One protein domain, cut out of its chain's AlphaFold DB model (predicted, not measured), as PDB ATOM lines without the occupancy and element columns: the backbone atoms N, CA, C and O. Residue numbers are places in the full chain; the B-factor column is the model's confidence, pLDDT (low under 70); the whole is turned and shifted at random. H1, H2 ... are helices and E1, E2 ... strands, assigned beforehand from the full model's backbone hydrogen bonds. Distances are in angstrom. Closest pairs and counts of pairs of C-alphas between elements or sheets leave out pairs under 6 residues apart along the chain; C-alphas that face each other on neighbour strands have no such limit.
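AT A GLANCE: This is residues 12 to 71 of the 81 residues of an uncharacterized protein of Mycobacterium avium subsp. hominissuis (UniProt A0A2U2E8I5). With little regular structure, a small sheet of three strands has a loop-rich end on one side, residues 16 to 26 with the short helix H1, and the E1 to E2 turn reaching out at the other. Of 60 printed residues, 20 are in named elements, H1, E1, E2, E3 along the chain; the class is mixed. The sheet, order E1, E2, E3, is antiparallel. The whole is compact, radius of gyration of the C-alphas 11.9 A, spanning 36 by 22 by 13 A.

IN THESE COORDINATES: Residues 12 to 26 hold no named element. H1, residues 27 to 32, begins at C-alpha 27 (115.885, 116.261, 136.274). E1 is residues 37 to 41, 10.2 A; E2, 49 to 53, 13.7 A; E3, 60 to 63, 10.5 A, ends at C-alpha 63 (129.586, 122.335, 119.649).

HOW THE PARTS SIT: The strands form a meander, each the antiparallel neighbour of the one before. Hairpin E1 and E2 stands at 161 degrees, N 41 to O 49 2.8 A; hairpin E2 and E3 at 158 degrees, N 50 to O 63 2.8 A. Residues 13 to 14 pair with 34 to 35, antiparallel. H1 is not on the sheet; its O i to N i+4 pairs are within hydrogen-bond range.

THE WHOLE: The C-alphas farthest apart, Cys 28 and Gly 44, are 36.4 A apart. The printed part has no cut, no long link, and no printed residue is under 70 in pLDDT.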
ATOM      1  N   PRO A  12     119.568 119.209 120.888       93.38
ATOM      2  CA  PRO A  12     119.761 119.988 122.100       93.38
ATOM      3  C   PRO A  12     121.153 119.838 122.727       93.38
ATOM      4  O   PRO A  12     121.858 118.855 122.524       93.38
ATOM      5  N   ASP A  13     121.525 120.785 123.576       95.06
ATOM      6  CA  ASP A  13     122.621 120.640 124.536       95.06
ATOM      7  C   ASP A  13     122.195 121.232 125.890       95.06
ATOM      8  O   ASP A  13     121.115 121.819 126.027       95.06
ATOM      9  N   TYR A  14     123.024 121.061 126.917       95.75
ATOM     10  CA  TYR A  14     122.834 121.726 128.203       95.75
ATOM     11  C   TYR A  14     123.790 122.907 128.344       95.75
ATOM     12  O   TYR A  14     124.987 122.766 128.104       95.75
ATOM     13  N   CYS A  15     123.286 124.056 128.805       96.44
ATOM     14  CA  CYS A  15     124.139 125.221 129.038       96.44
ATOM     15  C   CYS A  15     125.279 124.885 130.023       96.44
ATOM     16  O   CYS A  15     124.995 124.596 131.192       96.44
ATOM     17  N   PRO A  16     126.562 125.003 129.629       96.12
ATOM     18  CA  PRO A  16     127.690 124.581 130.463       96.12
ATOM     19  C   PRO A  16     127.897 125.467 131.699       96.12
ATOM     20  O   PRO A  16     128.526 125.041 132.666       96.12
ATOM     21  N   ARG A  17     127.353 126.694 131.701       96.44
ATOM     22  CA  ARG A  17     127.373 127.580 132.875       96.44
ATOM     23  C   ARG A  17     126.277 127.250 133.879       96.44
ATOM     24  O   ARG A  17     126.539 127.237 135.077       96.44
ATOM     25  N   CYS A  18     125.055 127.002 133.411       96.25
ATOM     26  CA  CYS A  18     123.931 126.698 134.299       96.25
ATOM     27  C   CYS A  18     123.894 125.227 134.733       96.25
ATOM     28  O   CYS A  18     123.357 124.930 135.797       96.25
ATOM     29  N   ASN A  19     124.442 124.320 133.924       96.88
ATOM     30  CA  ASN A  19     124.504 122.889 134.197       96.88
ATOM     31  C   ASN A  19     125.856 122.289 133.763       96.88
ATOM     32  O   ASN A  19     125.951 121.631 132.725       96.88
ATOM     33  N   PRO A  20     126.902 122.447 134.594       95.25
ATOM     34  CA  PRO A  20     128.212 121.851 134.334       95.25
ATOM     35  C   PRO A  20     128.204 120.314 134.343       95.25
ATOM     36  O   PRO A  20     129.074 119.688 133.745       95.25
ATOM     37  N   ALA A  21     127.235 119.691 135.023       95.69
ATOM     38  CA  ALA A  21     127.096 118.235 135.085       95.69
ATOM     39  C   ALA A  21     126.396 117.647 133.842       95.69
ATOM     40  O   ALA A  21     126.328 116.424 133.689       95.69
ATOM     41  N   GLY A  22     125.866 118.498 132.957       93.00
ATOM     42  CA  GLY A  22     125.182 118.107 131.733       93.00
ATOM     43  C   GLY A  22     124.084 117.073 131.985       93.00
ATOM     44  O   GLY A  22     123.190 117.257 132.816       93.00
ATOM     45  N   HIS A  23     124.167 115.947 131.280       90.94
ATOM     46  CA  HIS A  23     123.188 114.867 131.385       90.94
ATOM     47  C   HIS A  23     123.159 114.176 132.763       90.94
ATOM     48  O   HIS A  23     122.184 113.505 133.091       90.94
ATOM     49  N   HIS A  24     124.194 114.347 133.587       93.56
ATOM     50  CA  HIS A  24     124.259 113.748 134.920       93.56
ATOM     51  C   HIS A  24     123.572 114.586 136.004       93.56
ATOM     52  O   HIS A  24     123.443 114.120 137.134       93.56
ATOM     53  N   ALA A  25     123.121 115.802 135.684       93.81
ATOM     54  CA  ALA A  25     122.372 116.614 136.630       93.81
ATOM     55  C   ALA A  25     120.992 116.023 136.945       93.81
ATOM     56  O   ALA A  25     120.414 115.235 136.181       93.81
ATOM     57  N   ASP A  26     120.429 116.458 138.072       94.25
ATOM     58  CA  ASP A  26     119.052 116.133 138.407       94.25
ATOM     59  C   ASP A  26     118.082 116.601 137.309       94.25
ATOM     60  O   ASP A  26     118.381 117.433 136.445       94.25
ATOM     61  N   ARG A  27     116.882 116.020 137.318       91.31
ATOM     62  CA  ARG A  27     115.885 116.261 136.274       91.31
ATOM     63  C   ARG A  27     115.488 117.736 136.168       91.31
ATOM     64  O   ARG A  27     115.271 118.199 135.052       91.31
ATOM     65  N   CYS A  28     115.369 118.448 137.284       93.06
ATOM     66  CA  CYS A  28     114.936 119.843 137.283       93.06
ATOM     67  C   CYS A  28     115.993 120.729 136.625       93.06
ATOM     68  O   CYS A  28     115.650 121.542 135.770       93.06
ATOM     69  N   VAL A  29     117.268 120.519 136.958       93.50
ATOM     70  CA  VAL A  29     118.386 121.230 136.329       93.50
ATOM     71  C   VAL A  29     118.451 120.913 134.840       93.50
ATOM     72  O   VAL A  29     118.470 121.841 134.039       93.50
ATOM     73  N   ARG A  30     118.379 119.635 134.442       92.94
ATOM     74  CA  ARG A  30     118.407 119.259 133.018       92.94
ATOM     75  C   ARG A  30     117.312 119.934 132.208       92.94
ATOM     76  O   ARG A  30     117.616 120.475 131.156       92.94
ATOM     77  N   LEU A  31     116.068 119.916 132.690       90.56
ATOM     78  CA  LEU A  31     114.946 120.566 132.001       90.56
ATOM     79  C   LEU A  31     115.128 122.082 131.913       90.56
ATOM     80  O   LEU A  31     114.769 122.688 130.914       90.56
ATOM     81  N   ALA A  32     115.691 122.686 132.955       91.38
ATOM     82  CA  ALA A  32     115.834 124.127 133.055       91.38
ATOM     83  C   ALA A  32     117.024 124.706 132.275       91.38
ATOM     84  O   ALA A  32     117.071 125.911 132.043       91.38
ATOM     85  N   THR A  33     118.008 123.876 131.937       94.06
ATOM     86  CA  THR A  33     119.205 124.280 131.184       94.06
ATOM     87  C   THR A  33     119.258 123.653 129.804       94.06
ATOM     88  O   THR A  33     120.318 123.653 129.185       94.06
ATOM     89  N   HIS A  34     118.163 123.026 129.389       92.38
ATOM     90  CA  HIS A  34     118.021 122.413 128.086       92.38
ATOM     91  C   HIS A  34     117.919 123.504 127.026       92.38
ATOM     92  O   HIS A  34     117.143 124.440 127.204       92.38
ATOM     93  N   THR A  35     118.706 123.419 125.959       94.19
ATOM     94  CA  THR A  35     118.796 124.496 124.970       94.19
ATOM     95  C   THR A  35     118.886 123.919 123.565       94.19
ATOM     96  O   THR A  35     119.705 123.034 123.307       94.19
ATOM     97  N   GLU A  36     118.032 124.411 122.671       93.50
ATOM     98  CA  GLU A  36     118.106 124.145 121.232       93.50
ATOM     99  C   GLU A  36     119.139 125.064 120.576       93.50
ATOM    100  O   GLU A  36     119.428 126.136 121.107       93.50
ATOM    101  N   PRO A  37     119.738 124.659 119.449       95.50
ATOM    102  CA  PRO A  37     120.669 125.518 118.749       95.50
ATOM    103  C   PRO A  37     119.931 126.634 118.003       95.50
ATOM    104  O   PRO A  37     118.998 126.377 117.243       95.50
ATOM    105  N   ASP A  38     120.432 127.858 118.129       95.50
ATOM    106  CA  ASP A  38     120.004 129.025 117.352       95.50
ATOM    107  C   ASP A  38     120.445 128.903 115.886       95.50
ATOM    108  O   ASP A  38     119.790 129.409 114.973       95.50
ATOM    109  N   ALA A  39     121.574 128.225 115.647       95.38
ATOM    110  CA  ALA A  39     122.095 127.982 114.311       95.38
ATOM    111  C   ALA A  39     122.754 126.606 114.186       95.38
ATOM    112  O   ALA A  39     123.465 126.132 115.074       95.38
ATOM    113  N   VAL A  40     122.560 125.981 113.022       95.00
ATOM    114  CA  VAL A  40     123.208 124.718 112.654       95.00
ATOM    115  C   VAL A  40     123.895 124.884 111.310       95.00
ATOM    116  O   VAL A  40     123.258 125.082 110.276       95.00
ATOM    117  N   THR A  41     125.218 124.769 111.322       95.12
ATOM    118  CA  THR A  41     126.058 124.859 110.131       95.12
ATOM    119  C   THR A  41     126.579 123.481 109.748       95.12
ATOM    120  O   THR A  41     127.286 122.819 110.511       95.12
ATOM    121  N   TRP A  42     126.312 123.072 108.509       92.88
ATOM    122  CA  TRP A  42     126.849 121.842 107.935       92.88
ATOM    123  C   TRP A  42     127.710 122.129 106.705       92.88
ATOM    124  O   TRP A  42     127.274 122.776 105.759       92.88
ATOM    125  N   ARG A  43     128.947 121.619 106.703       87.56
ATOM    126  CA  ARG A  43     129.933 121.836 105.623       87.56
ATOM    127  C   ARG A  43     130.102 120.619 104.700       87.56
ATOM    128  O   ARG A  43     131.170 120.423 104.129       87.56
ATOM    129  N   GLY A  44     129.089 119.754 104.608       82.50
ATOM    130  CA  GLY A  44     129.106 118.550 103.760       82.50
ATOM    131  C   GLY A  44     129.796 117.318 104.371       82.50
ATOM    132  O   GLY A  44     129.855 116.268 103.735       82.50
ATOM    133  N   GLY A  45     130.322 117.427 105.596       86.31
ATOM    134  CA  GLY A  45     131.029 116.352 106.305       86.31
ATOM    135  C   GLY A  45     130.128 115.440 107.146       86.31
ATOM    136  O   GLY A  45     128.909 115.436 107.010       86.31
ATOM    137  N   ARG A  46     130.739 114.658 108.048       87.56
ATOM    138  CA  ARG A  46     129.994 113.830 109.017       87.56
ATOM    139  C   ARG A  46     129.471 114.623 110.211       87.56
ATOM    140  O   ARG A  46     128.414 114.281 110.703       87.56
ATOM    141  N   GLY A  47     130.198 115.638 110.671       89.62
ATOM    142  CA  GLY A  47     129.785 116.469 111.805       89.62
ATOM    143  C   GLY A  47     128.952 117.672 111.373       89.62
ATOM    144  O   GLY A  47     129.084 118.141 110.237       89.62
ATOM    145  N   VAL A  48     128.147 118.183 112.300       93.88
ATOM    146  CA  VAL A  48     127.516 119.506 112.216       93.88
ATOM    147  C   VAL A  48     128.089 120.407 113.303       93.88
ATOM    148  O   VAL A  48     128.564 119.928 114.329       93.88
ATOM    149  N   VAL A  49     128.092 121.713 113.053       96.12
ATOM    150  CA  VAL A  49     128.428 122.716 114.064       96.12
ATOM    151  C   VAL A  49     127.127 123.347 114.527       96.12
ATOM    152  O   VAL A  49     126.399 123.902 113.708       96.12
ATOM    153  N   CYS A  50     126.844 123.247 115.817       97.12
ATOM    154  CA  CYS A  50     125.668 123.814 116.457       97.12
ATOM    155  C   CYS A  50     126.093 124.977 117.353       97.12
ATOM    156  O   CYS A  50     127.052 124.857 118.121       97.12
ATOM    157  N   GLU A  51     125.382 126.090 117.247       97.81
ATOM    158  CA  GLU A  51     125.555 127.281 118.073       97.81
ATOM    159  C   GLU A  51     124.321 127.437 118.953       97.81
ATOM    160  O   GLU A  51     123.202 127.340 118.460       97.81
ATOM    161  N   TYR A  52     124.534 127.655 120.246       97.69
ATOM    162  CA  TYR A  52     123.490 127.702 121.264       97.69
ATOM    163  C   TYR A  52     123.568 129.016 122.031       97.69
ATOM    164  O   TYR A  52     124.673 129.503 122.299       97.69
ATOM    165  N   VAL A  53     122.417 129.534 122.458       97.56
ATOM    166  CA  VAL A  53     122.315 130.660 123.391       97.56
ATOM    167  C   VAL A  53     121.402 130.273 124.548       97.56
ATOM    168  O   VAL A  53     120.287 129.803 124.364       97.56
ATOM    169  N   CYS A  54     121.876 130.435 125.783       95.69
ATOM    170  CA  CYS A  54     121.063 130.110 126.950       95.69
ATOM    171  C   CYS A  54     120.081 131.245 127.267       95.69
ATOM    172  O   CYS A  54     120.509 132.278 127.774       95.69
ATOM    173  N   ASP A  55     118.776 131.004 127.142       91.31
ATOM    174  CA  ASP A  55     117.723 131.979 127.497       91.31
ATOM    175  C   ASP A  55     117.746 132.444 128.965       91.31
ATOM    176  O   ASP A  55     117.142 133.449 129.328       91.31
ATOM    177  N   ARG A  56     118.428 131.703 129.848       91.81
ATOM    178  CA  ARG A  56     118.532 132.041 131.274       91.81
ATOM    179  C   ARG A  56     119.701 132.967 131.588       91.81
ATOM    180  O   ARG A  56     119.566 133.844 132.434       91.81
ATOM    181  N   CYS A  57     120.878 132.669 131.040       95.62
ATOM    182  CA  CYS A  57     122.124 133.344 131.424       95.62
ATOM    183  C   CYS A  57     122.834 134.034 130.260       95.62
ATOM    184  O   CYS A  57     123.950 134.515 130.448       95.62
ATOM    185  N   GLU A  58     122.222 134.024 129.075       96.25
ATOM    186  CA  GLU A  58     122.692 134.646 127.829       96.25
ATOM    187  C   GLU A  58     124.049 134.119 127.340       96.25
ATOM    188  O   GLU A  58     124.636 134.622 126.383       96.25
ATOM    189  N   HIS A  59     124.573 133.072 127.981       97.25
ATOM    190  CA  HIS A  59     125.820 132.463 127.568       97.25
ATOM    191  C   HIS A  59     125.636 131.760 126.229       97.25
ATOM    192  O   HIS A  59     124.793 130.870 126.112       97.25
ATOM    193  N   SER A  60     126.472 132.130 125.265       97.50
ATOM    194  CA  SER A  60     126.586 131.453 123.984       97.50
ATOM    195  C   SER A  60     127.723 130.435 123.982       97.50
ATOM    196  O   SER A  60     128.783 130.655 124.582       97.50
ATOM    197  N   TRP A  61     127.508 129.306 123.310       97.50
ATOM    198  CA  TRP A  61     128.540 128.296 123.090       97.50
ATOM    199  C   TRP A  61     128.336 127.560 121.769       97.50
ATOM    200  O   TRP A  61     127.265 127.586 121.164       97.50
ATOM    201  N   THR A  62     129.392 126.888 121.320       97.31
ATOM    202  CA  THR A  62     129.409 126.149 120.057       97.31
ATOM    203  C   THR A  62     129.860 124.717 120.304       97.31
ATOM    204  O   THR A  62     130.813 124.483 121.051       97.31
ATOM    205  N   ARG A  63     129.211 123.755 119.643       95.75
ATOM    206  CA  ARG A  63     129.586 122.335 119.649       95.75
ATOM    207  C   ARG A  63     129.738 121.830 118.225       95.75
ATOM    208  O   ARG A  63     128.869 122.046 117.388       95.75
ATOM    209  N   SER A  64     130.835 121.135 117.957       94.75
ATOM    210  CA  SER A  64     131.095 120.461 116.673       94.75
ATOM    211  C   SER A  64     131.277 118.948 116.824       94.75
ATOM    212  O   SER A  64     131.507 118.237 115.847       94.75
ATOM    213  N   ASP A  65     131.198 118.475 118.063       92.56
ATOM    214  CA  ASP A  65     131.505 117.126 118.524       92.56
ATOM    215  C   ASP A  65     130.268 116.382 119.047       92.56
ATOM    216  O   ASP A  65     130.314 115.165 119.198       92.56
ATOM    217  N   LEU A  66     129.177 117.102 119.333       91.88
ATOM    218  CA  LEU A  66     127.982 116.535 119.960       91.88
ATOM    219  C   LEU A  66     127.061 115.830 118.959       91.88
ATOM    220  O   LEU A  66     126.530 114.762 119.253       91.88
ATOM    221  N   TRP A  67     126.881 116.434 117.785       92.62
ATOM    222  CA  TRP A  67     125.907 116.001 116.793       92.62
ATOM    223  C   TRP A  67     126.564 115.726 115.448       92.62
ATOM    224  O   TRP A  67     127.495 116.414 115.015       92.62
ATOM    225  N   ASP A  68     126.038 114.723 114.755       91.44
ATOM    226  CA  ASP A  68     126.428 114.406 113.393       91.44
ATOM    227  C   ASP A  68     125.362 114.858 112.380       91.44
ATOM    228  O   ASP A  68     124.261 115.305 112.717       91.44
ATOM    229  N   ALA A  69     125.709 114.767 111.100       89.62
ATOM    230  CA  ALA A  69     124.827 115.118 110.001       89.62
ATOM    231  C   ALA A  69     123.535 114.288 110.014       89.62
ATOM    232  O   ALA A  69     122.480 114.821 109.685       89.62
ATOM    233  N   GLN A  70     123.584 113.017 110.429       88.69
ATOM    234  CA  GLN A  70     122.397 112.164 110.467       88.69
ATOM    235  C   GLN A  70     121.423 112.613 111.558       88.69
ATOM    236  O   GLN A  70     120.222 112.658 111.294       88.69
ATOM    237  N   CYS A  71     121.921 113.016 112.731       88.31
ATOM    238  CA  CYS A  71     121.111 113.629 113.784       88.31
ATOM    239  C   CYS A  71     120.381 114.883 113.277       88.31
ATOM    240  O   CYS A  71     119.228 115.108 113.631       88.31
TER     241      CYS A  71